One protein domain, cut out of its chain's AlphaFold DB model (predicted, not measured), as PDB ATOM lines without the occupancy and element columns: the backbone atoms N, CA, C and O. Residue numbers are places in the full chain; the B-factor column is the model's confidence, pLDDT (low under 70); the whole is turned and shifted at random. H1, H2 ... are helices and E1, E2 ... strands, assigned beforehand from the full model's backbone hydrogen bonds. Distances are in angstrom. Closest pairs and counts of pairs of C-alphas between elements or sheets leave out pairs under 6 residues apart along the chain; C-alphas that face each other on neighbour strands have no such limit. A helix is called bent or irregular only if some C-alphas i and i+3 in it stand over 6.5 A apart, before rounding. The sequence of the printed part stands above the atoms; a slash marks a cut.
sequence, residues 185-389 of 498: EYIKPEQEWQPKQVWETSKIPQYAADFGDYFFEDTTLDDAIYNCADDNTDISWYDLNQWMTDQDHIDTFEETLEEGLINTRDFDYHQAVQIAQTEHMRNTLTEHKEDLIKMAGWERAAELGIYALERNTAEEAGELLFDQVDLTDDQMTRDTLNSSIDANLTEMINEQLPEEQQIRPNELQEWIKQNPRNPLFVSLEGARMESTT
ATOM      1  N   GLU A 185      17.125  24.425  37.328       47.03
ATOM      2  CA  GLU A 185      17.930  25.027  38.385       47.03
ATOM      3  C   GLU A 185      17.376  26.438  38.617       47.03
ATOM      4  O   GLU A 185      17.560  27.366  37.827       47.03
ATOM      5  N   TYR A 186      16.597  26.588  39.683       49.03
ATOM      6  CA  TYR A 186      16.003  27.872  40.027       49.03
ATOM      7  C   TYR A 186      17.088  28.827  40.524       49.03
ATOM      8  O   TYR A 186      17.840  28.473  41.436       49.03
ATOM      9  N   ILE A 187      17.107  30.059  40.003       51.75
ATOM     10  CA  ILE A 187      17.840  31.166  40.624       51.75
ATOM     11  C   ILE A 187      17.042  31.512  41.884       51.75
ATOM     12  O   ILE A 187      16.119  32.321  41.841       51.75
ATOM     13  N   LYS A 188      17.302  30.780  42.975       39.66
ATOM     14  CA  LYS A 188      16.454  30.756  44.175       39.66
ATOM     15  C   LYS A 188      16.206  32.175  44.709       39.66
ATOM     16  O   LYS A 188      17.132  32.768  45.258       39.66
ATOM     17  N   PRO A 189      14.955  32.665  44.696       36.50
ATOM     18  CA  PRO A 189      14.529  33.831  45.456       36.50
ATOM     19  C   PRO A 189      13.808  33.374  46.739       36.50
ATOM     20  O   PRO A 189      12.822  33.974  47.166       36.50
ATOM     21  N   GLU A 190      14.211  32.219  47.282       31.09
ATOM     22  CA  GLU A 190      13.632  31.658  48.498       31.09
ATOM     23  C   GLU A 190      14.402  32.182  49.705       31.09
ATOM     24  O   GLU A 190      15.587  31.894  49.852       31.09
ATOM     25  N   GLN A 191      13.675  32.888  50.577       29.72
ATOM     26  CA  GLN A 191      14.168  34.008  51.390       29.72
ATOM     27  C   GLN A 191      14.307  35.284  50.552       29.72
ATOM     28  O   GLN A 191      14.540  35.238  49.347       29.72
ATOM     29  N   GLU A 192      14.042  36.428  51.188       31.06
ATOM     30  CA  GLU A 192      14.178  37.733  50.547       31.06
ATOM     31  C   GLU A 192      15.579  37.814  49.936       31.06
ATOM     32  O   GLU A 192      16.554  37.566  50.643       31.06
ATOM     33  N   TRP A 193      15.698  38.155  48.647       35.12
ATOM     34  CA  TRP A 193      17.004  38.370  48.010       35.12
ATOM     35  C   TRP A 193      17.563  39.732  48.457       35.12
ATOM     36  O   TRP A 193      17.670  40.694  47.701       35.12
ATOM     37  N   GLN A 194      17.804  39.814  49.764       32.16
ATOM     38  CA  GLN A 194      18.706  40.732  50.428       32.16
ATOM     39  C   GLN A 194      20.107  40.248  50.026       32.16
ATOM     40  O   GLN A 194      20.392  39.074  50.297       32.16
ATOM     41  N   PRO A 195      20.987  41.088  49.449       35.44
ATOM     42  CA  PRO A 195      22.384  40.712  49.197       35.44
ATOM     43  C   PRO A 195      23.012  40.022  50.423       35.44
ATOM     44  O   PRO A 195      23.574  38.933  50.328       35.44
ATOM     45  N   LYS A 196      22.706  40.553  51.615       34.12
ATOM     46  CA  LYS A 196      23.013  39.981  52.934       34.12
ATOM     47  C   LYS A 196      22.754  38.473  53.119       34.12
ATOM     48  O   LYS A 196      23.621  37.797  53.660       34.12
ATOM     49  N   GLN A 197      21.627  37.893  52.685       32.97
ATOM     50  CA  GLN A 197      21.277  36.506  53.073       32.97
ATOM     51  C   GLN A 197      21.938  35.405  52.233       32.97
ATOM     52  O   GLN A 197      22.239  34.329  52.758       32.97
ATOM     53  N   VAL A 198      22.230  35.656  50.953       34.12
ATOM     54  CA  VAL A 198      23.085  34.751  50.155       34.12
ATOM     55  C   VAL A 198      24.498  34.717  50.750       34.12
ATOM     56  O   VAL A 198      25.176  33.689  50.753       34.12
ATOM     57  N   TRP A 199      24.911  35.846  51.315       41.56
ATOM     58  CA  TRP A 199      26.255  36.091  51.810       41.56
ATOM     59  C   TRP A 199      26.465  35.532  53.220       41.56
ATOM     60  O   TRP A 199      27.467  34.866  53.453       41.56
ATOM     61  N   GLU A 200      25.450  35.599  54.084       35.75
ATOM     62  CA  GLU A 200      25.396  34.915  55.389       35.75
ATOM     63  C   GLU A 200      25.285  33.373  55.314       35.75
ATOM     64  O   GLU A 200      25.584  32.691  56.297       35.75
ATOM     65  N   THR A 201      24.812  32.799  54.197       33.69
ATOM     66  CA  THR A 201      24.560  31.340  54.069       33.69
ATOM     67  C   THR A 201      25.582  30.584  53.222       33.69
ATOM     68  O   THR A 201      25.669  29.352  53.301       33.69
ATOM     69  N   SER A 202      26.374  31.300  52.427       37.31
ATOM     70  CA  SER A 202      27.555  30.760  51.759       37.31
ATOM     71  C   SER A 202      28.708  30.531  52.757       37.31
ATOM     72  O   SER A 202      28.642  30.940  53.911       37.31
ATOM     73  N   LYS A 203      29.787  29.856  52.335       42.56
ATOM     74  CA  LYS A 203      31.029  29.767  53.139       42.56
ATOM     75  C   LYS A 203      31.944  30.988  52.982       42.56
ATOM     76  O   LYS A 203      33.059  30.965  53.494       42.56
ATOM     77  N   ILE A 204      31.502  31.992  52.235       47.78
ATOM     78  CA  ILE A 204      32.230  33.237  52.014       47.78
ATOM     79  C   ILE A 204      32.183  34.032  53.341       47.78
ATOM     80  O   ILE A 204      31.224  33.860  54.099       47.78
ATOM     81  N   PRO A 205      33.209  34.833  53.692       54.31
ATOM     82  CA  PRO A 205      33.240  35.563  54.961       54.31
ATOM     83  C   PRO A 205      31.978  36.371  55.263       54.31
ATOM     84  O   PRO A 205      31.318  36.869  54.357       54.31
ATOM     85  N   GLN A 206      31.698  36.588  56.551       55.66
ATOM     86  CA  GLN A 206      30.539  37.360  57.021       55.66
ATOM     87  C   GLN A 206      30.447  38.765  56.387       55.66
ATOM     88  O   GLN A 206      29.349  39.269  56.182       55.66
ATOM     89  N   TYR A 207      31.589  39.350  56.016       57.44
ATOM     90  CA  TYR A 207      31.734  40.662  55.367       57.44
ATOM     91  C   TYR A 207      31.357  40.664  53.877       57.44
ATOM     92  O   TYR A 207      31.135  41.722  53.294       57.44
ATOM     93  N   ALA A 208      31.222  39.491  53.243       54.81
ATOM     94  CA  ALA A 208      30.674  39.396  51.890       54.81
ATOM     95  C   ALA A 208      29.326  40.110  51.795       54.81
ATOM     96  O   ALA A 208      29.073  40.767  50.799       54.81
ATOM     97  N   ALA A 209      28.545  40.055  52.881       58.38
ATOM     98  CA  ALA A 209      27.259  40.707  53.087       58.38
ATOM     99  C   ALA A 209      27.219  42.210  52.753       58.38
ATOM    100  O   ALA A 209      26.149  42.714  52.411       58.38
ATOM    101  N   ASP A 210      28.353  42.904  52.865       61.84
ATOM    102  CA  ASP A 210      28.465  44.344  52.629       61.84
ATOM    103  C   ASP A 210      29.262  44.662  51.348       61.84
ATOM    104  O   ASP A 210      29.063  45.718  50.758       61.84
ATOM    105  N   PHE A 211      30.095  43.735  50.847       63.22
ATOM    106  CA  PHE A 211      30.933  43.911  49.643       63.22
ATOM    107  C   PHE A 211      30.157  44.438  48.418       63.22
ATOM    108  O   PHE A 211      30.668  45.251  47.649       63.22
ATOM    109  N   GLY A 212      28.914  43.990  48.243       61.97
ATOM    110  CA  GLY A 212      28.048  44.378  47.126       61.97
ATOM    111  C   GLY A 212      27.551  45.795  47.190       61.97
ATOM    112  O   GLY A 212      27.489  46.436  46.150       61.97
ATOM    113  N   ASP A 213      27.255  46.300  48.386       65.25
ATOM    114  CA  ASP A 213      26.856  47.696  48.536       65.25
ATOM    115  C   ASP A 213      27.981  48.604  47.981       65.25
ATOM    116  O   ASP A 213      27.687  49.553  47.262       65.25
ATOM    117  N   TYR A 214      29.261  48.228  48.150       62.66
ATOM    118  CA  TYR A 214      30.401  48.909  47.508       62.66
ATOM    119  C   TYR A 214      30.541  48.608  46.009       62.66
ATOM    120  O   TYR A 214      30.647  49.535  45.206       62.66
ATOM    121  N   PHE A 215      30.521  47.334  45.591       66.50
ATOM    122  CA  PHE A 215      30.692  46.968  44.174       66.50
ATOM    123  C   PHE A 215      29.569  47.523  43.275       66.50
ATOM    124  O   PHE A 215      29.773  47.773  42.085       66.50
ATOM    125  N   PHE A 216      28.385  47.771  43.840       64.75
ATOM    126  CA  PHE A 216      27.251  48.391  43.161       64.75
ATOM    127  C   PHE A 216      27.232  49.931  43.213       64.75
ATOM    128  O   PHE A 216      26.402  50.517  42.512       64.75
ATOM    129  N   GLU A 217      28.159  50.574  43.937       65.44
ATOM    130  CA  GLU A 217      28.396  52.033  43.980       65.44
ATOM    131  C   GLU A 217      29.465  52.522  42.961       65.44
ATOM    132  O   GLU A 217      30.088  53.570  43.138       65.44
ATOM    133  N   ASP A 218      29.635  51.801  41.846       59.78
ATOM    134  CA  ASP A 218      30.521  52.132  40.711       59.78
ATOM    135  C   ASP A 218      32.040  52.165  41.030       59.78
ATOM    136  O   ASP A 218      32.801  52.921  40.413       59.78
ATOM    137  N   THR A 219      32.517  51.325  41.957       69.12
ATOM    138  CA  THR A 219      33.959  51.144  42.232       69.12
ATOM    139  C   THR A 219      34.590  50.007  41.407       69.12
ATOM    140  O   THR A 219      33.896  49.263  40.707       69.12
ATOM    141  N   THR A 220      35.921  49.853  41.472       84.44
ATOM    142  CA  THR A 220      36.578  48.612  41.017       84.44
ATOM    143  C   THR A 220      36.397  47.486  42.040       84.44
ATOM    144  O   THR A 220      35.992  47.735  43.179       84.44
ATOM    145  N   LEU A 221      36.707  46.249  41.642       82.38
ATOM    146  CA  LEU A 221      36.728  45.076  42.515       82.38
ATOM    147  C   LEU A 221      37.708  45.237  43.693       82.38
ATOM    148  O   LEU A 221      37.301  45.018  44.830       82.38
ATOM    149  N   ASP A 222      38.954  45.668  43.453       85.44
ATOM    150  CA  ASP A 222      39.938  45.927  44.526       85.44
ATOM    151  C   ASP A 222      39.486  47.069  45.455       85.44
ATOM    152  O   ASP A 222      39.541  46.927  46.677       85.44
ATOM    153  N   ASP A 223      38.930  48.160  44.907       85.06
ATOM    154  CA  ASP A 223      38.360  49.244  45.724       85.06
ATOM    155  C   ASP A 223      37.180  48.749  46.586       85.06
ATOM    156  O   ASP A 223      37.066  49.123  47.752       85.06
ATOM    157  N   ALA A 224      36.301  47.895  46.043       82.19
ATOM    158  CA  ALA A 224      35.171  47.324  46.780       82.19
ATOM    159  C   ALA A 224      35.636  46.364  47.888       82.19
ATOM    160  O   ALA A 224      35.098  46.403  48.995       82.19
ATOM    161  N   ILE A 225      36.663  45.545  47.625       83.00
ATOM    162  CA  ILE A 225      37.316  44.694  48.634       83.00
ATOM    163  C   ILE A 225      37.943  45.557  49.737       83.00
ATOM    164  O   ILE A 225      37.751  45.271  50.919       83.00
ATOM    165  N   TYR A 226      38.664  46.622  49.369       84.00
ATOM    166  CA  TYR A 226      39.295  47.537  50.318       84.00
ATOM    167  C   TYR A 226      38.256  48.234  51.207       84.00
ATOM    168  O   TYR A 226      38.363  48.169  52.430       84.00
ATOM    169  N   ASN A 227      37.240  48.865  50.610       81.88
ATOM    170  CA  ASN A 227      36.222  49.620  51.346       81.88
ATOM    171  C   ASN A 227      35.394  48.710  52.265       81.88
ATOM    172  O   ASN A 227      35.161  49.060  53.420       81.88
ATOM    173  N   CYS A 228      35.026  47.515  51.790       79.44
ATOM    174  CA  CYS A 228      34.316  46.524  52.596       79.44
ATOM    175  C   CYS A 228      35.118  46.094  53.834       79.44
ATOM    176  O   CYS A 228      34.550  45.968  54.920       79.44
ATOM    177  N   ALA A 229      36.433  45.904  53.691       81.75
ATOM    178  CA  ALA A 229      37.312  45.558  54.804       81.75
ATOM    179  C   ALA A 229      37.547  46.730  55.779       81.75
ATOM    180  O   ALA A 229      37.598  46.504  56.987       81.75
ATOM    181  N   ASP A 230      37.684  47.966  55.286       80.94
ATOM    182  CA  ASP A 230      37.877  49.163  56.125       80.94
ATOM    183  C   ASP A 230      36.633  49.429  56.995       80.94
ATOM    184  O   ASP A 230      36.743  49.527  58.218       80.94
ATOM    185  N   ASP A 231      35.434  49.417  56.401       79.81
ATOM    186  CA  ASP A 231      34.173  49.660  57.122       79.81
ATOM    187  C   ASP A 231      33.766  48.505  58.067       79.81
ATOM    188  O   ASP A 231      33.058  48.740  59.049       79.81
ATOM    189  N   ASN A 232      34.238  47.272  57.827       73.88
ATOM    190  CA  ASN A 232      34.061  46.137  58.746       73.88
ATOM    191  C   ASN A 232      35.164  46.013  59.820       73.88
ATOM    192  O   ASN A 232      35.077  45.144  60.690       73.88
ATOM    193  N   THR A 233      36.193  46.867  59.805       80.19
ATOM    194  CA  THR A 233      37.261  46.843  60.817       80.19
ATOM    195  C   THR A 233      36.768  47.404  62.160       80.19
ATOM    196  O   THR A 233      36.128  48.455  62.231       80.19
ATOM    197  N   ASP A 234      37.095  46.736  63.272       80.25
ATOM    198  CA  ASP A 234      36.589  47.118  64.591       80.25
ATOM    199  C   ASP A 234      37.109  48.499  65.030       80.25
ATOM    200  O   ASP A 234      38.306  48.739  65.203       80.25
ATOM    201  N   ILE A 235      36.190  49.417  65.334       79.88
ATOM    202  CA  ILE A 235      36.515  50.721  65.945       79.88
ATOM    203  C   ILE A 235      36.669  50.651  67.474       79.88
ATOM    204  O   ILE A 235      37.143  51.592  68.118       79.88
ATOM    205  N   SER A 236      36.232  49.547  68.082       76.56
ATOM    206  CA  SER A 236      36.180  49.354  69.528       76.56
ATOM    207  C   SER A 236      37.443  48.665  70.036       76.56
ATOM    208  O   SER A 236      37.780  47.553  69.640       76.56
ATOM    209  N   TRP A 237      38.120  49.283  71.008       79.81
ATOM    210  CA  TRP A 237      39.270  48.658  71.665       79.81
ATOM    211  C   TRP A 237      38.924  47.335  72.352       79.81
ATOM    212  O   TRP A 237      39.825  46.530  72.564       79.81
ATOM    213  N   TYR A 238      37.674  47.111  72.769       81.44
ATOM    214  CA  TYR A 238      37.301  45.830  73.368       81.44
ATOM    215  C   TYR A 238      37.358  44.722  72.315       81.44
ATOM    216  O   TYR A 238      38.042  43.725  72.534       81.44
ATOM    217  N   ASP A 239      36.733  44.948  71.165       72.50
ATOM    218  CA  ASP A 239      36.561  43.963  70.100       72.50
ATOM    219  C   ASP A 239      37.888  43.698  69.366       72.50
ATOM    220  O   ASP A 239      38.294  42.543  69.268       72.50
ATOM    221  N   LEU A 240      38.697  44.734  69.098       78.12
ATOM    222  CA  LEU A 240      40.092  44.586  68.638       78.12
ATOM    223  C   LEU A 240      40.956  43.721  69.580       78.12
ATOM    224  O   LEU A 240      41.796  42.940  69.135       78.12
ATOM    225  N   ASN A 241      40.772  43.842  70.904       78.88
ATOM    226  CA  ASN A 241      41.479  42.982  71.861       78.88
ATOM    227  C   ASN A 241      40.925  41.543  71.873       78.88
ATOM    228  O   ASN A 241      41.676  40.640  72.236       78.88
ATOM    229  N   GLN A 242      39.646  41.322  71.534       79.12
ATOM    230  CA  GLN A 242      39.069  39.977  71.385       79.12
ATOM    231  C   GLN A 242      39.546  39.316  70.089       79.12
ATOM    232  O   GLN A 242      39.912  38.143  70.117       79.12
ATOM    233  N   TRP A 243      39.621  40.064  68.985       82.44
ATOM    234  CA  TRP A 243      40.143  39.585  67.704       82.44
ATOM    235  C   TRP A 243      41.567  39.027  67.863       82.44
ATOM    236  O   TRP A 243      41.828  37.879  67.514       82.44
ATOM    237  N   MET A 244      42.441  39.754  68.572       86.50
ATOM    238  CA  MET A 244      43.805  39.321  68.929       86.50
ATOM    239  C   MET A 244      43.900  38.144  69.927       86.50
ATOM    240  O   MET A 244      44.987  37.877  70.448       86.50
ATOM    241  N   THR A 245      42.798  37.453  70.252       82.19
ATOM    242  CA  THR A 245      42.841  36.210  71.048       82.19
ATOM    243  C   THR A 245      42.968  34.943  70.205       82.19
ATOM    244  O   THR A 245      43.321  33.903  70.768       82.19
ATOM    245  N   ASP A 246      42.732  35.022  68.891       80.38
ATOM    246  CA  ASP A 246      42.979  33.914  67.964       80.38
ATOM    247  C   ASP A 246      44.451  33.869  67.521       80.38
ATOM    248  O   ASP A 246      45.117  34.902  67.422       80.38
ATOM    249  N   GLN A 247      44.969  32.669  67.257       81.12
ATOM    250  CA  GLN A 247      46.344  32.488  66.799       81.12
ATOM    251  C   GLN A 247      46.504  32.899  65.333       81.12
ATOM    252  O   GLN A 247      47.509  33.523  65.006       81.12
ATOM    253  N   ASP A 248      45.514  32.623  64.485       77.88
ATOM    254  CA  ASP A 248      45.598  32.936  63.054       77.88
ATOM    255  C   ASP A 248      45.625  34.468  62.839       77.88
ATOM    256  O   ASP A 248      46.394  34.983  62.029       77.88
ATOM    257  N   HIS A 249      44.893  35.227  63.666       87.00
ATOM    258  CA  HIS A 249      44.940  36.697  63.694       87.00
ATOM    259  C   HIS A 249      46.272  37.255  64.232       87.00
ATOM    260  O   HIS A 249      46.751  38.291  63.764       87.00
ATOM    261  N   ILE A 250      46.896  36.583  65.211       88.25
ATOM    262  CA  ILE A 250      48.243  36.939  65.691       88.25
ATOM    263  C   ILE A 250      49.277  36.735  64.580       88.25
ATOM    264  O   ILE A 250      50.177  37.563  64.440       88.25
ATOM    265  N   ASP A 251      49.140  35.671  63.790       88.56
ATOM    266  CA  ASP A 251      50.044  35.386  62.680       88.56
ATOM    267  C   ASP A 251      49.875  36.449  61.569       88.56
ATOM    268  O   ASP A 251      50.876  37.052  61.181       88.56
ATOM    269  N   THR A 252      48.644  36.840  61.194       87.69
ATOM    270  CA  THR A 252      48.419  37.988  60.279       87.69
ATOM    271  C   THR A 252      48.956  39.320  60.841       87.69
ATOM    272  O   THR A 252      49.474  40.161  60.101       87.69
ATOM    273  N   PHE A 253      48.902  39.539  62.160       91.75
ATOM    274  CA  PHE A 253      49.533  40.707  62.792       91.75
ATOM    275  C   PHE A 253      51.073  40.665  62.710       91.75
ATOM    276  O   PHE A 253      51.707  41.709  62.553       91.75
ATOM    277  N   GLU A 254      51.702  39.488  62.816       91.25
ATOM    278  CA  GLU A 254      53.147  39.351  62.576       91.25
ATOM    279  C   GLU A 254      53.496  39.578  61.091       91.25
ATOM    280  O   GLU A 254      54.494  40.241  60.810       91.25
ATOM    281  N   GLU A 255      52.676  39.103  60.151       91.94
ATOM    282  CA  GLU A 255      52.877  39.273  58.702       91.94
ATOM    283  C   GLU A 255      52.770  40.743  58.271       91.94
ATOM    284  O   GLU A 255      53.731  41.297  57.736       91.94
ATOM    285  N   THR A 256      51.682  41.434  58.620       90.56
ATOM    286  CA  THR A 256      51.496  42.874  58.322       90.56
ATOM    287  C   THR A 256      52.556  43.781  58.974       90.56
ATOM    288  O   THR A 256      52.857  44.879  58.484       90.56
ATOM    289  N   LEU A 257      53.180  43.324  60.067       89.56
ATOM    290  CA  LEU A 257      54.347  43.964  60.679       89.56
ATOM    291  C   LEU A 257      55.637  43.720  59.875       89.56
ATOM    292  O   LEU A 257      56.450  44.638  59.747       89.56
ATOM    293  N   GLU A 258      55.839  42.509  59.348       91.31
ATOM    294  CA  GLU A 258      56.992  42.144  58.509       91.31
ATOM    295  C   GLU A 258      56.939  42.795  57.117       91.31
ATOM    296  O   GLU A 258      57.976  43.228  56.608       91.31
ATOM    297  N   GLU A 259      55.745  42.956  56.548       90.50
ATOM    298  CA  GLU A 259      55.490  43.690  55.300       90.50
ATOM    299  C   GLU A 259      55.652  45.212  55.450       90.50
ATOM    300  O   GLU A 259      55.852  45.933  54.470       90.50
ATOM    301  N   GLY A 260      55.633  45.715  56.689       90.44
ATOM    302  CA  GLY A 260      55.836  47.129  57.001       90.44
ATOM    303  C   GLY A 260      54.589  48.003  56.846       90.44
ATOM    304  O   GLY A 260      54.726  49.228  56.809       90.44
ATOM    305  N   LEU A 261      53.395  47.400  56.793       90.06
ATOM    306  CA  LEU A 261      52.112  48.113  56.818       90.06
ATOM    307  C   LEU A 261      51.899  48.816  58.171       90.06
ATOM    308  O   LEU A 261      51.396  49.938  58.241       90.06
ATOM    309  N   ILE A 262      52.358  48.191  59.261       90.88
ATOM    310  CA  ILE A 262      52.275  48.740  60.618       90.88
ATOM    311  C   ILE A 262      53.404  49.755  60.885       90.88
ATOM    312  O   ILE A 262      54.598  49.453  60.802       90.88
ATOM    313  N   ASN A 263      53.037  50.968  61.318       85.81
ATOM    314  CA  ASN A 263      53.998  51.998  61.724       85.81
ATOM    315  C   ASN A 263      54.722  51.623  63.035       85.81
ATOM    316  O   ASN A 263      54.226  51.838  64.141       85.81
ATOM    317  N   THR A 264      55.955  51.134  62.913       86.50
ATOM    318  CA  THR A 264      56.817  50.755  64.049       86.50
ATOM    319  C   THR A 264      57.506  51.925  64.756       86.50
ATOM    320  O   THR A 264      58.085  51.738  65.827       86.50
ATOM    321  N   ARG A 265      57.479  53.134  64.181       83.00
ATOM    322  CA  ARG A 265      58.179  54.311  64.722       83.00
ATOM    323  C   ARG A 265      57.371  55.017  65.804       83.00
ATOM    324  O   ARG A 265      57.928  55.363  66.843       83.00
ATOM    325  N   ASP A 266      56.085  55.214  65.545       82.44
ATOM    326  CA  ASP A 266      55.125  55.855  66.447       82.44
ATOM    327  C   ASP A 266      54.005  54.844  66.759       82.44
ATOM    328  O   ASP A 266      52.840  55.062  66.446       82.44
ATOM    329  N   PHE A 267      54.400  53.688  67.305       87.06
ATOM    330  CA  PHE A 267      53.552  52.500  67.447       87.06
ATOM    331  C   PHE A 267      52.352  52.718  68.385       87.06
ATOM    332  O   PHE A 267      52.500  52.733  69.614       87.06
ATOM    333  N   ASP A 268      51.158  52.807  67.799       88.88
ATOM    334  CA  ASP A 268      49.880  52.610  68.481       88.88
ATOM    335  C   ASP A 268      49.430  51.156  68.284       88.88
ATOM    336  O   ASP A 268      49.287  50.679  67.159       88.88
ATOM    337  N   TYR A 269      49.220  50.442  69.390       87.44
ATOM    338  CA  TYR A 269      48.805  49.042  69.363       87.44
ATOM    339  C   TYR A 269      47.410  48.854  68.758       87.44
ATOM    340  O   TYR A 269      47.213  47.908  68.008       87.44
ATOM    341  N   HIS A 270      46.449  49.732  69.056       86.88
ATOM    342  CA  HIS A 270      45.088  49.569  68.546       86.88
ATOM    343  C   HIS A 270      45.024  49.869  67.051       86.88
ATOM    344  O   HIS A 270      44.415  49.098  66.319       86.88
ATOM    345  N   GLN A 271      45.745  50.893  66.586       89.06
ATOM    346  CA  GLN A 271      45.874  51.164  65.153       89.06
ATOM    347  C   GLN A 271      46.612  50.034  64.413       89.06
ATOM    348  O   GLN A 271      46.232  49.675  63.305       89.06
ATOM    349  N   ALA A 272      47.650  49.449  65.020       88.06
ATOM    350  CA  ALA A 272      48.360  48.308  64.443       88.06
ATOM    351  C   ALA A 272      47.459  47.067  64.308       88.06
ATOM    352  O   ALA A 272      47.533  46.367  63.303       88.06
ATOM    353  N   VAL A 273      46.599  46.806  65.301       87.69
ATOM    354  CA  VAL A 273      45.624  45.706  65.249       87.69
ATOM    355  C   VAL A 273      44.541  45.975  64.206       87.69
ATOM    356  O   VAL A 273      44.195  45.053  63.482       87.69
ATOM    357  N   GLN A 274      44.067  47.219  64.068       89.00
ATOM    358  CA  GLN A 274      43.139  47.595  62.993       89.00
ATOM    359  C   GLN A 274      43.741  47.305  61.617       89.00
ATOM    360  O   GLN A 274      43.134  46.574  60.851       89.00
ATOM    361  N   ILE A 275      44.971  47.762  61.344       90.00
ATOM    362  CA  ILE A 275      45.670  47.489  60.072       90.00
ATOM    363  C   ILE A 275      45.771  45.977  59.796       90.00
ATOM    364  O   ILE A 275      45.518  45.542  58.676       90.00
ATOM    365  N   ALA A 276      46.104  45.173  60.811       88.75
ATOM    366  CA  ALA A 276      46.167  43.718  60.677       88.75
ATOM    367  C   ALA A 276      44.792  43.077  60.415       88.75
ATOM    368  O   ALA A 276      44.698  42.140  59.626       88.75
ATOM    369  N   GLN A 277      43.732  43.581  61.051       88.06
ATOM    370  CA  GLN A 277      42.361  43.105  60.869       88.06
ATOM    371  C   GLN A 277      41.817  43.466  59.479       88.06
ATOM    372  O   GLN A 277      41.266  42.594  58.810       88.06
ATOM    373  N   THR A 278      42.033  44.700  59.012       88.31
ATOM    374  CA  THR A 278      41.676  45.130  57.654       88.31
ATOM    375  C   THR A 278      42.370  44.252  56.614       88.31
ATOM    376  O   THR A 278      41.705  43.720  55.730       88.31
ATOM    377  N   GLU A 279      43.683  44.026  56.734       89.81
ATOM    378  CA  GLU A 279      44.415  43.215  55.751       89.81
ATOM    379  C   GLU A 279      44.027  41.731  55.807       89.81
ATOM    380  O   GLU A 279      43.909  41.092  54.763       89.81
ATOM    381  N   HIS A 280      43.724  41.192  56.996       87.25
ATOM    382  CA  HIS A 280      43.142  39.855  57.129       87.25
ATOM    383  C   HIS A 280      41.844  39.736  56.315       87.25
ATOM    384  O   HIS A 280      41.725  38.839  55.480       87.25
ATOM    385  N   MET A 281      40.906  40.677  56.493       82.25
ATOM    386  CA  MET A 281      39.643  40.705  55.744       82.25
ATOM    387  C   MET A 281      39.862  40.881  54.234       82.25
ATOM    388  O   MET A 281      39.234  40.165  53.451       82.25
ATOM    389  N   ARG A 282      40.765  41.779  53.810       87.12
ATOM    390  CA  ARG A 282      41.104  41.979  52.387       87.12
ATOM    391  C   ARG A 282      41.651  40.707  51.753       87.12
ATOM    392  O   ARG A 282      41.213  40.346  50.661       87.12
ATOM    393  N   ASN A 283      42.544  39.997  52.442       86.06
ATOM    394  CA  ASN A 283      43.078  38.722  51.975       86.06
ATOM    395  C   ASN A 283      41.964  37.677  51.827       86.06
ATOM    396  O   ASN A 283      41.838  37.089  50.755       86.06
ATOM    397  N   THR A 284      41.083  37.510  52.824       82.19
ATOM    398  CA  THR A 284      39.985  36.527  52.717       82.19
ATOM    399  C   THR A 284      38.977  36.879  51.616       82.19
ATOM    400  O   THR A 284      38.506  35.995  50.904       82.19
ATOM    401  N   LEU A 285      38.646  38.162  51.426       80.31
ATOM    402  CA  LEU A 285      37.779  38.606  50.325       80.31
ATOM    403  C   LEU A 285      38.439  38.377  48.953       80.31
ATOM    404  O   LEU A 285      37.772  37.941  48.018       80.31
ATOM    405  N   THR A 286      39.752  38.599  48.849       84.25
ATOM    406  CA  THR A 286      40.535  38.360  47.624       84.25
ATOM    407  C   THR A 286      40.613  36.871  47.278       84.25
ATOM    408  O   THR A 286      40.455  36.508  46.114       84.25
ATOM    409  N   GLU A 287      40.785  35.991  48.270       83.00
ATOM    410  CA  GLU A 287      40.739  34.530  48.085       83.00
ATOM    411  C   GLU A 287      39.385  34.041  47.542       83.00
ATOM    412  O   GLU A 287      39.335  33.057  46.805       83.00
ATOM    413  N   HIS A 288      38.299  34.759  47.845       77.69
ATOM    414  CA  HIS A 288      36.941  34.462  47.384       77.69
ATOM    415  C   HIS A 288      36.471  35.301  46.181       77.69
ATOM    416  O   HIS A 288      35.291  35.242  45.823       77.69
ATOM    417  N   LYS A 289      37.356  36.056  45.509       79.25
ATOM    418  CA  LYS A 289      36.936  37.001  44.456       79.25
ATOM    419  C   LYS A 289      36.166  36.358  43.298       79.25
ATOM    420  O   LYS A 289      35.204  36.950  42.817       79.25
ATOM    421  N   GLU A 290      36.509  35.130  42.898       78.50
ATOM    422  CA  GLU A 290      35.752  34.427  41.854       78.50
ATOM    423  C   GLU A 290      34.297  34.160  42.266       78.50
ATOM    424  O   GLU A 290      33.395  34.269  41.436       78.50
ATOM    425  N   ASP A 291      34.066  33.796  43.531       74.75
ATOM    426  CA  ASP A 291      32.729  33.527  44.060       74.75
ATOM    427  C   ASP A 291      31.916  34.830  44.139       74.75
ATOM    428  O   ASP A 291      30.744  34.850  43.761       74.75
ATOM    429  N   LEU A 292      32.554  35.934  44.553       74.00
ATOM    430  CA  LEU A 292      31.949  37.270  44.605       74.00
ATOM    431  C   LEU A 292      31.532  37.770  43.208       74.00
ATOM    432  O   LEU A 292      30.394  38.206  43.030       74.00
ATOM    433  N   ILE A 293      32.403  37.642  42.198       77.31
ATOM    434  CA  ILE A 293      32.083  38.008  40.804       77.31
ATOM    435  C   ILE A 293      30.953  37.125  40.259       77.31
ATOM    436  O   ILE A 293      30.021  37.633  39.630       77.31
ATOM    437  N   LYS A 294      30.985  35.812  40.536       75.56
ATOM    438  CA  LYS A 294      29.908  34.890  40.142       75.56
ATOM    439  C   LYS A 294      28.573  35.308  40.762       75.56
ATOM    440  O   LYS A 294      27.567  35.368  40.059       75.56
ATOM    441  N   MET A 295      28.546  35.664  42.046       71.31
ATOM    442  CA  MET A 295      27.332  36.156  42.710       71.31
ATOM    443  C   MET A 295      26.797  37.454  42.088       71.31
ATOM    444  O   MET A 295      25.606  37.524  41.788       71.31
ATOM    445  N   ALA A 296      27.658  38.436  41.807       73.69
ATOM    446  CA  ALA A 296      27.252  39.675  41.141       73.69
ATOM    447  C   ALA A 296      26.729  39.440  39.703       73.69
ATOM    448  O   ALA A 296      25.778  40.092  39.268       73.69
ATOM    449  N   GLY A 297      27.276  38.462  38.971       76.56
ATOM    450  CA  GLY A 297      26.752  38.070  37.658       76.56
ATOM    451  C   GLY A 297      25.371  37.399  37.719       76.56
ATOM    452  O   GLY A 297      24.521  37.646  36.859       76.56
ATOM    453  N   TRP A 298      25.098  36.615  38.769       73.00
ATOM    454  CA  TRP A 298      23.759  36.071  39.024       73.00
ATOM    455  C   TRP A 298      22.739  37.158  39.388       73.00
ATOM    456  O   TRP A 298      21.597  37.088  38.928       73.00
ATOM    457  N   GLU A 299      23.146  38.190  40.135       72.44
ATOM    458  CA  GLU A 299      22.301  39.365  40.384       72.44
ATOM    459  C   GLU A 299      21.906  40.048  39.073       72.44
ATOM    460  O   GLU A 299      20.725  40.319  38.840       72.44
ATOM    461  N   ARG A 300      22.863  40.230  38.156       80.44
ATOM    462  CA  ARG A 300      22.585  40.799  36.836       80.44
ATOM    463  C   ARG A 300      21.575  39.967  36.034       80.44
ATOM    464  O   ARG A 300      20.651  40.528  35.443       80.44
ATOM    465  N   ALA A 301      21.685  38.639  36.043       74.88
ATOM    466  CA  ALA A 301      20.688  37.772  35.407       74.88
ATOM    467  C   ALA A 301      19.275  37.967  36.010       74.88
ATOM    468  O   ALA A 301      18.279  38.009  35.277       74.88
ATOM    469  N   ALA A 302      19.180  38.168  37.328       69.75
ATOM    470  CA  ALA A 302      17.923  38.469  38.013       69.75
ATOM    471  C   ALA A 302      17.375  39.878  37.679       69.75
ATOM    472  O   ALA A 302      16.174  40.013  37.422       69.75
ATOM    473  N   GLU A 303      18.222  40.915  37.581       73.12
ATOM    474  CA  GLU A 303      17.842  42.267  37.108       73.12
ATOM    475  C   GLU A 303      17.227  42.243  35.694       73.12
ATOM    476  O   GLU A 303      16.323  43.027  35.363       73.12
ATOM    477  N   LEU A 304      17.710  41.335  34.841       72.06
ATOM    478  CA  LEU A 304      17.188  41.130  33.492       72.06
ATOM    479  C   LEU A 304      15.808  40.444  33.474       72.06
ATOM    480  O   LEU A 304      15.110  40.490  32.458       72.06
ATOM    481  N   GLY A 305      15.380  39.871  34.604       68.62
ATOM    482  CA  GLY A 305      14.091  39.202  34.782       68.62
ATOM    483  C   GLY A 305      14.133  37.683  34.602       68.62
ATOM    484  O   GLY A 305      13.067  37.074  34.455       68.62
ATOM    485  N   ILE A 306      15.322  37.074  34.601       69.81
ATOM    486  CA  ILE A 306      15.495  35.616  34.592       69.81
ATOM    487  C   ILE A 306      15.202  35.069  35.999       69.81
ATOM    488  O   ILE A 306      15.601  35.657  37.000       69.81
ATOM    489  N   TYR A 307      14.460  33.963  36.075       62.28
ATOM    490  CA  TYR A 307      14.006  33.343  37.327       62.28
ATOM    491  C   TYR A 307      14.574  31.928  37.546       62.28
ATOM    492  O   TYR A 307      14.833  31.518  38.676       62.28
ATOM    493  N   ALA A 308      14.774  31.165  36.476       62.94
ATOM    494  CA  ALA A 308      15.385  29.840  36.529       62.94
ATOM    495  C   ALA A 308      16.108  29.555  35.218       62.94
ATOM    496  O   ALA A 308      15.648  30.018  34.172       62.94
ATOM    497  N   LEU A 309      17.172  28.758  35.279       63.53
ATOM    498  CA  LEU A 309      17.815  28.163  34.112       63.53
ATOM    499  C   LEU A 309      17.459  26.674  34.019       63.53
ATOM    500  O   LEU A 309      17.132  26.031  35.020       63.53
ATOM    501  N   GLU A 310      17.470  26.114  32.815       59.75
ATOM    502  CA  GLU A 310      17.353  24.664  32.626       59.75
ATOM    503  C   GLU A 310      18.607  23.994  33.211       59.75
ATOM    504  O   GLU A 310      19.709  24.502  33.055       59.75
ATOM    505  N   ARG A 311      18.445  22.896  33.952       46.97
ATOM    506  CA  ARG A 311      19.450  22.342  34.870       46.97
ATOM    507  C   ARG A 311      20.634  21.668  34.185       46.97
ATOM    508  O   ARG A 311      21.749  21.782  34.682       46.97
ATOM    509  N   ASN A 312      20.412  20.952  33.082       49.47
ATOM    510  CA  ASN A 312      21.535  20.429  32.295       49.47
ATOM    511  C   ASN A 312      22.336  21.614  31.742       49.47
ATOM    512  O   ASN A 312      23.561  21.631  31.779       49.47
ATOM    513  N   THR A 313      21.601  22.657  31.371       50.38
ATOM    514  CA  THR A 313      22.128  23.951  30.973       50.38
ATOM    515  C   THR A 313      22.496  24.858  32.152       50.38
ATOM    516  O   THR A 313      22.741  26.022  31.903       50.38
ATOM    517  N   ALA A 314      22.537  24.421  33.419       46.38
ATOM    518  CA  ALA A 314      22.812  25.313  34.561       46.38
ATOM    519  C   ALA A 314      24.240  25.173  35.085       46.38
ATOM    520  O   ALA A 314      24.863  26.177  35.415       46.38
ATOM    521  N   GLU A 315      24.784  23.952  35.089       52.19
ATOM    522  CA  GLU A 315      26.234  23.753  35.185       52.19
ATOM    523  C   GLU A 315      26.897  24.311  33.911       52.19
ATOM    524  O   GLU A 315      27.790  25.149  34.008       52.19
ATOM    525  N   GLU A 316      26.370  23.979  32.722       54.41
ATOM    526  CA  GLU A 316      26.871  24.517  31.447       54.41
ATOM    527  C   GLU A 316      26.630  26.034  31.303       54.41
ATOM    528  O   GLU A 316      27.523  26.733  30.835       54.41
ATOM    529  N   ALA A 317      25.503  26.608  31.759       53.75
ATOM    530  CA  ALA A 317      25.366  28.070  31.822       53.75
ATOM    531  C   ALA A 317      26.223  28.693  32.916       53.75
ATOM    532  O   ALA A 317      26.596  29.843  32.766       53.75
ATOM    533  N   GLY A 318      26.556  27.992  33.998       60.88
ATOM    534  CA  GLY A 318      27.549  28.478  34.952       60.88
ATOM    535  C   GLY A 318      28.906  28.692  34.280       60.88
ATOM    536  O   GLY A 318      29.588  29.667  34.577       60.88
ATOM    537  N   GLU A 319      29.272  27.835  33.328       66.19
ATOM    538  CA  GLU A 319      30.470  28.018  32.505       66.19
ATOM    539  C   GLU A 319      30.255  29.097  31.423       66.19
ATOM    540  O   GLU A 319      31.027  30.049  31.356       66.19
ATOM    541  N   LEU A 320      29.169  29.036  30.640       67.75
ATOM    542  CA  LEU A 320      28.899  29.966  29.526       67.75
ATOM    543  C   LEU A 320      28.607  31.411  29.974       67.75
ATOM    544  O   LEU A 320      29.066  32.356  29.339       67.75
ATOM    545  N   LEU A 321      27.878  31.608  31.077       72.62
ATOM    546  CA  LEU A 321      27.543  32.926  31.638       72.62
ATOM    547  C   LEU A 321      28.795  33.692  32.075       72.62
ATOM    548  O   LEU A 321      28.789  34.922  32.050       72.62
ATOM    549  N   PHE A 322      29.870  32.981  32.426       78.75
ATOM    550  CA  PHE A 322      31.141  33.554  32.863       78.75
ATOM    551  C   PHE A 322      32.305  33.312  31.880       78.75
ATOM    552  O   PHE A 322      33.414  33.745  32.168       78.75
ATOM    553  N   ASP A 323      32.072  32.720  30.700       78.25
ATOM    554  CA  ASP A 323      33.119  32.380  29.711       78.25
ATOM    555  C   ASP A 323      33.948  33.606  29.276       78.25
ATOM    556  O   ASP A 323      35.177  33.572  29.240       78.25
ATOM    557  N   GLN A 324      33.275  34.736  29.032       78.56
ATOM    558  CA  GLN A 324      33.910  36.018  28.678       78.56
ATOM    559  C   GLN A 324      34.170  36.937  29.892       78.56
ATOM    560  O   GLN A 324      34.389  38.141  29.728       78.56
ATOM    561  N   VAL A 325      34.106  36.406  31.117       81.50
ATOM    562  CA  VAL A 325      34.358  37.155  32.356       81.50
ATOM    563  C   VAL A 325      35.731  36.768  32.904       81.50
ATOM    564  O   VAL A 325      35.941  35.638  33.336       81.50
ATOM    565  N   ASP A 326      36.669  37.717  32.936       83.88
ATOM    566  CA  ASP A 326      37.948  37.514  33.624       83.88
ATOM    567  C   ASP A 326      37.731  37.565  35.141       83.88
ATOM    568  O   ASP A 326      37.828  38.615  35.769       83.88
ATOM    569  N   LEU A 327      37.438  36.407  35.736       78.81
ATOM    570  CA  LEU A 327      37.240  36.237  37.180       78.81
ATOM    571  C   LEU A 327      38.476  36.617  38.029       78.81
ATOM    572  O   LEU A 327      38.420  36.561  39.258       78.81
ATOM    573  N   THR A 328      39.596  36.989  37.399       79.00
ATOM    574  CA  THR A 328      40.823  37.420  38.070       79.00
ATOM    575  C   THR A 328      41.104  38.920  37.958       79.00
ATOM    576  O   THR A 328      42.016  39.381  38.646       79.00
ATOM    577  N   ASP A 329      40.327  39.688  37.183       82.56
ATOM    578  CA  ASP A 329      40.546  41.125  36.967       82.56
ATOM    579  C   ASP A 329      40.174  41.975  38.196       82.56
ATOM    580  O   ASP A 329      39.019  42.339  38.416       82.56
ATOM    581  N   ASP A 330      41.189  42.356  38.974       81.56
ATOM    582  CA  ASP A 330      41.072  43.234  40.147       81.56
ATOM    583  C   ASP A 330      40.580  44.659  39.794       81.56
ATOM    584  O   ASP A 330      40.216  45.437  40.677       81.56
ATOM    585  N   GLN A 331      40.566  45.030  38.508       86.19
ATOM    586  CA  GLN A 331      40.046  46.306  38.000       86.19
ATOM    587  C   GLN A 331      38.655  46.178  37.362       86.19
ATOM    588  O   GLN A 331      38.140  47.157  36.809       86.19
ATOM    589  N   MET A 332      38.015  45.010  37.474       87.62
ATOM    590  CA  MET A 332      36.641  44.810  37.029       87.62
ATOM    591  C   MET A 332      35.699  45.798  37.727       87.62
ATOM    592  O   MET A 332      35.762  45.999  38.937       87.62
ATOM    593  N   THR A 333      34.796  46.393  36.951       86.69
ATOM    594  CA  THR A 333      33.703  47.237  37.447       86.69
ATOM    595  C   THR A 333      32.366  46.544  37.211       86.69
ATOM    596  O   THR A 333      32.257  45.678  36.334       86.69
ATOM    597  N   ARG A 334      31.319  46.977  37.926       82.88
ATOM    598  CA  ARG A 334      29.938  46.530  37.684       82.88
ATOM    599  C   ARG A 334      29.530  46.655  36.212       82.88
ATOM    600  O   ARG A 334      28.946  45.727  35.666       82.88
ATOM    601  N   ASP A 335      29.858  47.768  35.555       86.50
ATOM    602  CA  ASP A 335      29.527  48.001  34.142       86.50
ATOM    603  C   ASP A 335      30.231  47.015  33.197       86.50
ATOM    604  O   ASP A 335      29.613  46.528  32.244       86.50
ATOM    605  N   THR A 336      31.501  46.685  33.463       88.25
ATOM    606  CA  THR A 336      32.241  45.665  32.705       88.25
ATOM    607  C   THR A 336      31.611  44.289  32.904       88.25
ATOM    608  O   THR A 336      31.293  43.625  31.918       88.25
ATOM    609  N   LEU A 337      31.350  43.893  34.158       87.31
ATOM    610  CA  LEU A 337      30.706  42.617  34.477       87.31
ATOM    611  C   LEU A 337      29.327  42.511  33.817       87.31
ATOM    612  O   LEU A 337      29.070  41.563  33.083       87.31
ATOM    613  N   ASN A 338      28.467  43.514  34.006       88.00
ATOM    614  CA  ASN A 338      27.136  43.573  33.404       88.00
ATOM    615  C   ASN A 338      27.189  43.447  31.880       88.00
ATOM    616  O   ASN A 338      26.368  42.746  31.296       88.00
ATOM    617  N   SER A 339      28.161  44.099  31.233       89.06
ATOM    618  CA  SER A 339      28.336  44.028  29.781       89.06
ATOM    619  C   SER A 339      28.724  42.624  29.311       89.06
ATOM    620  O   SER A 339      28.182  42.163  28.307       89.06
ATOM    621  N   SER A 340      29.614  41.932  30.031       90.06
ATOM    622  CA  SER A 340      29.976  40.539  29.734       90.06
ATOM    623  C   SER A 340      28.814  39.574  29.994       90.06
ATOM    624  O   SER A 340      28.532  38.727  29.154       90.06
ATOM    625  N   ILE A 341      28.078  39.738  31.098       87.69
ATOM    626  CA  ILE A 341      26.892  38.925  31.418       87.69
ATOM    627  C   ILE A 341      25.797  39.101  30.355       87.69
ATOM    628  O   ILE A 341      25.263  38.116  29.841       87.69
ATOM    629  N   ASP A 342      25.491  40.346  29.969       89.81
ATOM    630  CA  ASP A 342      24.527  40.653  28.908       89.81
ATOM    631  C   ASP A 342      24.976  40.076  27.550       89.81
ATOM    632  O   ASP A 342      24.139  39.628  26.761       89.81
ATOM    633  N   ALA A 343      26.283  40.075  27.257       89.81
ATOM    634  CA  ALA A 343      26.842  39.484  26.041       89.81
ATOM    635  C   ALA A 343      26.706  37.954  26.033       89.81
ATOM    636  O   ALA A 343      26.139  37.412  25.085       89.81
ATOM    637  N   ASN A 344      27.125  37.281  27.107       88.00
ATOM    638  CA  ASN A 344      27.084  35.822  27.233       88.00
ATOM    639  C   ASN A 344      25.640  35.294  27.167       88.00
ATOM    640  O   ASN A 344      25.338  34.406  26.372       88.00
ATOM    641  N   LEU A 345      24.704  35.917  27.897       86.31
ATOM    642  CA  LEU A 345      23.274  35.587  27.805       86.31
ATOM    643  C   LEU A 345      22.713  35.801  26.392       86.31
ATOM    644  O   LEU A 345      21.890  35.012  25.924       86.31
ATOM    645  N   THR A 346      23.151  36.855  25.700       89.25
ATOM    646  CA  THR A 346      22.742  37.122  24.314       89.25
ATOM    647  C   THR A 346      23.270  36.063  23.351       89.25
ATOM    648  O   THR A 346      22.533  35.638  22.464       89.25
ATOM    649  N   GLU A 347      24.518  35.626  23.516       87.44
ATOM    650  CA  GLU A 347      25.135  34.574  22.707       87.44
ATOM    651  C   GLU A 347      24.401  33.242  22.897       87.44
ATOM    652  O   GLU A 347      23.856  32.719  21.924       87.44
ATOM    653  N   MET A 348      24.230  32.789  24.144       82.56
ATOM    654  CA  MET A 348      23.467  31.579  24.488       82.56
ATOM    655  C   MET A 348      22.052  31.576  23.882       82.56
ATOM    656  O   MET A 348      21.597  30.576  23.329       82.56
ATOM    657  N   ILE A 349      21.338  32.706  23.956       83.38
ATOM    658  CA  ILE A 349      20.007  32.853  23.348       83.38
ATOM    659  C   ILE A 349      20.087  32.773  21.817       83.38
ATOM    660  O   ILE A 349      19.272  32.094  21.190       83.38
ATOM    661  N   ASN A 350      21.058  33.451  21.205       87.25
ATOM    662  CA  ASN A 350      21.211  33.525  19.754       87.25
ATOM    663  C   ASN A 350      21.625  32.198  19.108       87.25
ATOM    664  O   ASN A 350      21.272  31.980  17.949       87.25
ATOM    665  N   GLU A 351      22.310  31.307  19.830       84.56
ATOM    666  CA  GLU A 351      22.603  29.942  19.370       84.56
ATOM    667  C   GLU A 351      21.333  29.100  19.161       84.56
ATOM    668  O   GLU A 351      21.297  28.221  18.296       84.56
ATOM    669  N   GLN A 352      20.262  29.388  19.910       77.06
ATOM    670  CA  GLN A 352      18.971  28.705  19.775       77.06
ATOM    671  C   GLN A 352      18.024  29.362  18.759       77.06
ATOM    672  O   GLN A 352      16.960  28.810  18.459       77.06
ATOM    673  N   LEU A 353      18.383  30.532  18.223       79.62
ATOM    674  CA  LEU A 353      17.545  31.308  17.311       79.62
ATOM    675  C   LEU A 353      18.041  31.227  15.859       79.62
ATOM    676  O   LEU A 353      19.244  31.231  15.602       79.62
ATOM    677  N   PRO A 354      17.132  31.223  14.865       82.12
ATOM    678  CA  PRO A 354      17.510  31.489  13.479       82.12
ATOM    679  C   PRO A 354      18.214  32.850  13.358       82.12
ATOM    680  O   PRO A 354      17.788  33.801  14.010       82.12
ATOM    681  N   GLU A 355      19.201  32.987  12.459       85.00
ATOM    682  CA  GLU A 355      19.934  34.253  12.208       85.00
ATOM    683  C   GLU A 355      19.000  35.471  12.032       85.00
ATOM    684  O   GLU A 355      19.294  36.580  12.466       85.00
ATOM    685  N   GLU A 356      17.831  35.252  11.426       83.44
ATOM    686  CA  GLU A 356      16.791  36.253  11.153       83.44
ATOM    687  C   GLU A 356      16.071  36.785  12.412       83.44
ATOM    688  O   GLU A 356      15.323  37.760  12.326       83.44
ATOM    689  N   GLN A 357      16.250  36.122  13.559       84.00
ATOM    690  CA  GLN A 357      15.590  36.393  14.842       84.00
ATOM    691  C   GLN A 357      16.580  36.716  15.970       84.00
ATOM    692  O   GLN A 357      16.141  36.963  17.094       84.00
ATOM    693  N   GLN A 358      17.885  36.718  15.683       88.75
ATOM    694  CA  GLN A 358      18.921  37.020  16.667       88.75
ATOM    695  C   GLN A 358      18.782  38.441  17.224       88.75
ATOM    696  O   GLN A 358      18.451  39.391  16.509       88.75
ATOM    697  N   ILE A 359      19.059  38.571  18.518       90.69
ATOM    698  CA  ILE A 359      18.972  39.813  19.286       90.69
ATOM    699  C   ILE A 359      20.353  40.378  19.596       90.69
ATOM    700  O   ILE A 359      21.366  39.680  19.550       90.69
ATOM    701  N   ARG A 360      20.396  41.663  19.945       88.62
ATOM    702  CA  ARG A 360      21.594  42.323  20.475       88.62
ATOM    703  C   ARG A 360      21.500  42.468  21.999       88.62
ATOM    704  O   ARG A 360      20.386  42.519  22.518       88.62
ATOM    705  N   PRO A 361      22.622  42.654  22.722       84.56
ATOM    706  CA  PRO A 361      22.597  42.787  24.184       84.56
ATOM    707  C   PRO A 361      21.680  43.910  24.689       84.56
ATOM    708  O   PRO A 361      20.941  43.745  25.653       84.56
ATOM    709  N   ASN A 362      21.595  45.025  23.958       86.62
ATOM    710  CA  ASN A 362      20.697  46.136  24.290       86.62
ATOM    711  C   ASN A 362      19.192  45.846  24.056       86.62
ATOM    712  O   ASN A 362      18.359  46.715  24.309       86.62
ATOM    713  N   GLU A 363      18.846  44.678  23.514       89.69
ATOM    714  CA  GLU A 363      17.478  44.188  23.288       89.69
ATOM    715  C   GLU A 363      17.117  43.050  24.267       89.69
ATOM    716  O   GLU A 363      15.935  42.739  24.427       89.69
ATOM    717  N   LEU A 364      18.109  42.492  24.978       88.25
ATOM    718  CA  LEU A 364      18.015  41.315  25.847       88.25
ATOM    719  C   LEU A 364      16.889  41.402  26.886       88.25
ATOM    720  O   LEU A 364      16.000  40.553  26.903       88.25
ATOM    721  N   GLN A 365      16.870  42.452  27.716       83.81
ATOM    722  CA  GLN A 365      15.872  42.586  28.788       83.81
ATOM    723  C   GLN A 365      14.432  42.657  28.251       83.81
ATOM    724  O   GLN A 365      13.492  42.163  28.872       83.81
ATOM    725  N   GLU A 366      14.231  43.301  27.101       85.31
ATOM    726  CA  GLU A 366      12.907  43.405  26.489       85.31
ATOM    727  C   GLU A 366      12.509  42.091  25.806       85.31
ATOM    728  O   GLU A 366      11.357  41.667  25.891       85.31
ATOM    729  N   TRP A 367      13.474  41.381  25.223       88.25
ATOM    730  CA  TRP A 367      13.257  40.055  24.664       88.25
ATOM    731  C   TRP A 367      12.908  39.009  25.737       88.25
ATOM    732  O   TRP A 367      11.972  38.239  25.529       88.25
ATOM    733  N   ILE A 368      13.560  39.030  26.906       81.38
ATOM    734  CA  ILE A 368      13.246  38.168  28.067       81.38
ATOM    735  C   ILE A 368      11.802  38.388  28.556       81.38
ATOM    736  O   ILE A 368      11.095  37.432  28.881       81.38
ATOM    737  N   LYS A 369      11.319  39.640  28.565       78.50
ATOM    738  CA  LYS A 369       9.915  39.959  28.901       78.50
ATOM    739  C   LYS A 369       8.934  39.429  27.852       78.50
ATOM    740  O   LYS A 369       7.858  38.955  28.209       78.50
ATOM    741  N   GLN A 370       9.288  39.520  26.569       81.00
ATOM    742  CA  GLN A 370       8.436  39.092  25.452       81.00
ATOM    743  C   GLN A 370       8.445  37.572  25.228       81.00
ATOM    744  O   GLN A 370       7.476  37.034  24.690       81.00
ATOM    745  N   ASN A 371       9.485  36.875  25.695       76.69
ATOM    746  CA  ASN A 371       9.648  35.424  25.615       76.69
ATOM    747  C   ASN A 371       9.682  34.818  27.030       76.69
ATOM    748  O   ASN A 371      10.709  34.294  27.456       76.69
ATOM    749  N   PRO A 372       8.563  34.871  27.785       65.69
ATOM    750  CA  PRO A 372       8.542  34.512  29.204       65.69
ATOM    751  C   PRO A 372       8.830  33.029  29.495       65.69
ATOM    752  O   PRO A 372       9.091  32.661  30.639       65.69
ATOM    753  N   ARG A 373       8.784  32.183  28.463       64.75
ATOM    754  CA  ARG A 373       9.270  30.803  28.477       64.75
ATOM    755  C   ARG A 373      10.262  30.629  27.336       64.75
ATOM    756  O   ARG A 373       9.866  30.718  26.173       64.75
ATOM    757  N   ASN A 374      11.507  30.331  27.672       69.38
ATOM    758  CA  ASN A 374      12.555  29.947  26.739       69.38
ATOM    759  C   ASN A 374      13.088  28.547  27.128       69.38
ATOM    760  O   ASN A 374      12.982  28.184  28.298       69.38
ATOM    761  N   PRO A 375      13.638  27.733  26.206       63.38
ATOM    762  CA  PRO A 375      14.219  26.440  26.576       63.38
ATOM    763  C   PRO A 375      15.403  26.541  27.551       63.38
ATOM    764  O   PRO A 375      15.588  25.624  28.338       63.38
ATOM    765  N   LEU A 376      16.164  27.644  27.527       65.06
ATOM    766  CA  LEU A 376      17.267  27.918  28.457       65.06
ATOM    767  C   LEU A 376      16.787  28.435  29.812       65.06
ATOM    768  O   LEU A 376      17.453  28.207  30.817       65.06
ATOM    769  N   PHE A 377      15.679  29.186  29.840       67.62
ATOM    770  CA  PHE A 377      15.275  29.926  31.031       67.62
ATOM    771  C   PHE A 377      13.765  30.159  31.173       67.62
ATOM    772  O   PHE A 377      13.023  30.375  30.209       67.62
ATOM    773  N   VAL A 378      13.325  30.241  32.427       63.09
ATOM    774  CA  VAL A 378      12.011  30.775  32.809       63.09
ATOM    775  C   VAL A 378      12.192  32.231  33.224       63.09
ATOM    776  O   VAL A 378      13.057  32.529  34.049       63.09
ATOM    777  N   SER A 379      11.386  33.151  32.684       65.44
ATOM    778  CA  SER A 379      11.361  34.534  33.178       65.44
ATOM    779  C   SER A 379      10.398  34.685  34.357       65.44
ATOM    780  O   SER A 379       9.465  33.892  34.530       65.44
ATOM    781  N   LEU A 380      10.570  35.743  35.151       59.88
ATOM    782  CA  LEU A 380       9.669  36.068  36.263       59.88
ATOM    783  C   LEU A 380       8.194  36.169  35.823       59.88
ATOM    784  O   LEU A 380       7.288  35.809  36.578       59.88
ATOM    785  N   GLU A 381       7.939  36.628  34.595       59.94
ATOM    786  CA  GLU A 381       6.582  36.714  34.050       59.94
ATOM    787  C   GLU A 381       6.060  35.337  33.601       59.94
ATOM    788  O   GLU A 381       4.883  35.033  33.799       59.94
ATOM    789  N   GLY A 382       6.934  34.447  33.114       56.75
ATOM    790  CA  GLY A 382       6.593  33.050  32.821       56.75
ATOM    791  C   GLY A 382       6.124  32.284  34.055       56.75
ATOM    792  O   GLY A 382       5.054  31.670  34.030       56.75
ATOM    793  N   ALA A 383       6.858  32.416  35.163       56.12
ATOM    794  CA  ALA A 383       6.492  31.822  36.449       56.12
ATOM    795  C   ALA A 383       5.123  32.328  36.963       56.12
ATOM    796  O   ALA A 383       4.306  31.558  37.475       56.12
ATOM    797  N   ARG A 384       4.813  33.619  36.772       54.47
ATOM    798  CA  ARG A 384       3.499  34.205  37.123       54.47
ATOM    799  C   ARG A 384       2.364  33.697  36.237       54.47
ATOM    800  O   ARG A 384       1.262  33.426  36.733       54.47
ATOM    801  N   MET A 385       2.613  33.556  34.934       54.09
ATOM    802  CA  MET A 385       1.649  32.988  33.988       54.09
ATOM    803  C   MET A 385       1.322  31.526  34.325       54.09
ATOM    804  O   MET A 385       0.178  31.102  34.139       54.09
ATOM    805  N   GLU A 386       2.280  30.769  34.863       48.84
ATOM    806  CA  GLU A 386       2.080  29.391  35.323       48.84
ATOM    807  C   GLU A 386       1.225  29.293  36.578       48.84
ATOM    808  O   GLU A 386       0.188  28.629  36.506       48.84
ATOM    809  N   SER A 387       1.547  30.030  37.654       42.78
ATOM    810  CA  SER A 387       0.677  30.105  38.847       42.78
ATOM    811  C   SER A 387      -0.767  30.436  38.444       42.78
ATOM    812  O   SER A 387      -1.717  29.728  38.789       42.78
ATOM    813  N   THR A 388      -0.936  31.453  37.592       45.69
ATOM    814  CA  THR A 388      -2.250  31.884  37.098       45.69
ATOM    815  C   THR A 388      -2.955  30.792  36.285       45.69
ATOM    816  O   THR A 388      -4.168  30.604  36.413       45.69
ATOM    817  N   THR A 389      -2.235  30.054  35.440       41.62
ATOM    818  CA  THR A 389      -2.818  29.001  34.592       41.62
ATOM    819  C   THR A 389      -3.211  27.771  35.409       41.62
ATOM    820  O   THR A 389      -4.318  27.257  35.231       41.62
TER     821      THR A 389
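What this domain is: This is residues 185 to 389 of the 498 residues of an uncharacterized protein of Aeriscardovia aeriphila (UniProt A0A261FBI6). The domain is a loose rod of helices, with H6 and H7 running one after the other along much of its length. H3, H4 and H5 pack on H6 in one half; in the other half H9 packs across H7, H10 packs on H9, and a small sheet of E1 and E2 lies with H8, H10 and H11 near it, while the hairpin of H1 and H2 lies by the middle with H2 on H3. The printed part has 205 residues with eleven named helices and two named strands, in the order H1 H2 H3 H4 H5 H6 H7 E1 H8 H9 H10 E2 H11, and its class is mostly helix. The sheet's order is E1 - E2, antiparallel. The radius of gyration of the C-alphas is 21.2 A, and the C-alphas span 70 by 33 by 27 A.

How they stand to each other: Start at residues 185 to 186, which pair antiparallel with residues 308 to 309 of E1, residues 306 to 310. Go on to H1, residues 195 to 201, and H2, residues 208 to 215: they form a helical hairpin and touch at Lys 196 and Ala 209, whose C-alphas are 4.3 A apart, at a shallow tilt of 27 degrees, opposite ways. H2 also touches H3, residues 221 to 231, closest at the C-alphas of Tyr 214 and Ala 224, 5.1 A apart. Next find H4, residues 237 to 243, H5, residues 247 to 258, and H6, residues 269 to 287. H6 touches H3, H4 and H5, each with a part of its length: the closest C-alphas are Ala 229 and Thr 278 at 5.2 A, Leu 240 and Val 273 at 6.6 A, and Phe 253 and Ala 276 at 5.0 A. H5 and H6 are about perpendicular, at 78 degrees. H6 and H7, residues 289 to 303, meet only through their link. Past E1 come H8, residues 312 to 320, and H9, residues 334 to 351; H9 touches H7 with residues 337 to 341 alone, closest at the C-alphas of Gly 297 and Ile 341, 6.3 A apart, at a steep tilt of 65 degrees. H8 and H9 are close but not clearly touching, with the C-alphas of Leu 320 and Asn 344 at 6.5 A. H10, residues 361 to 370, touches H9, with the C-alphas of Asp 342 and Pro 361 at 5.5 A. E2, residues 377 to 379, is the antiparallel neighbour of E1, with N 307 and O 378 at 2.9 A. H11, residues 380 to 389, has its closest C-alpha to E1 at Leu 380, 5.2 A from that of Tyr 307. Every O i to N i+4 pair is within hydrogen-bond range in H3, H4, H5, H6, H7, H9 and H11; in H1 it is 2 of 3, in H8 4 of 5, in H10 4 of 6, and in H2 1 of 4, beside 4 of 5 O i to N i+3 pairs.

Where its parts are: Find C-alpha 195, where H1 begins, at (22.384, 40.712, 49.197). H6, the longest helix, runs 27.0 A from C-alpha 269 at (48.805, 49.042, 69.363); H9 runs 25.8 A and H7 21.1 A. H2 and H10 are irregular: C-alphas 209 and 212 are 7.0 A apart, and C-alphas 362 and 365 are 7.5 A apart. H11 ends at C-alpha 389, (-2.818, 29.001, 34.592).

The domain as a whole: The two C-alphas farthest apart are those of Arg 265 and Thr 389, 72.6 A. The printed part has no cut; the link from H8 to H9, residues 321 to 333, is long. The mean pLDDT of the printed part is 73.2, and 70 residues are under 70: residues 185 to 219, 302, 305 to 320 and 372 to 389.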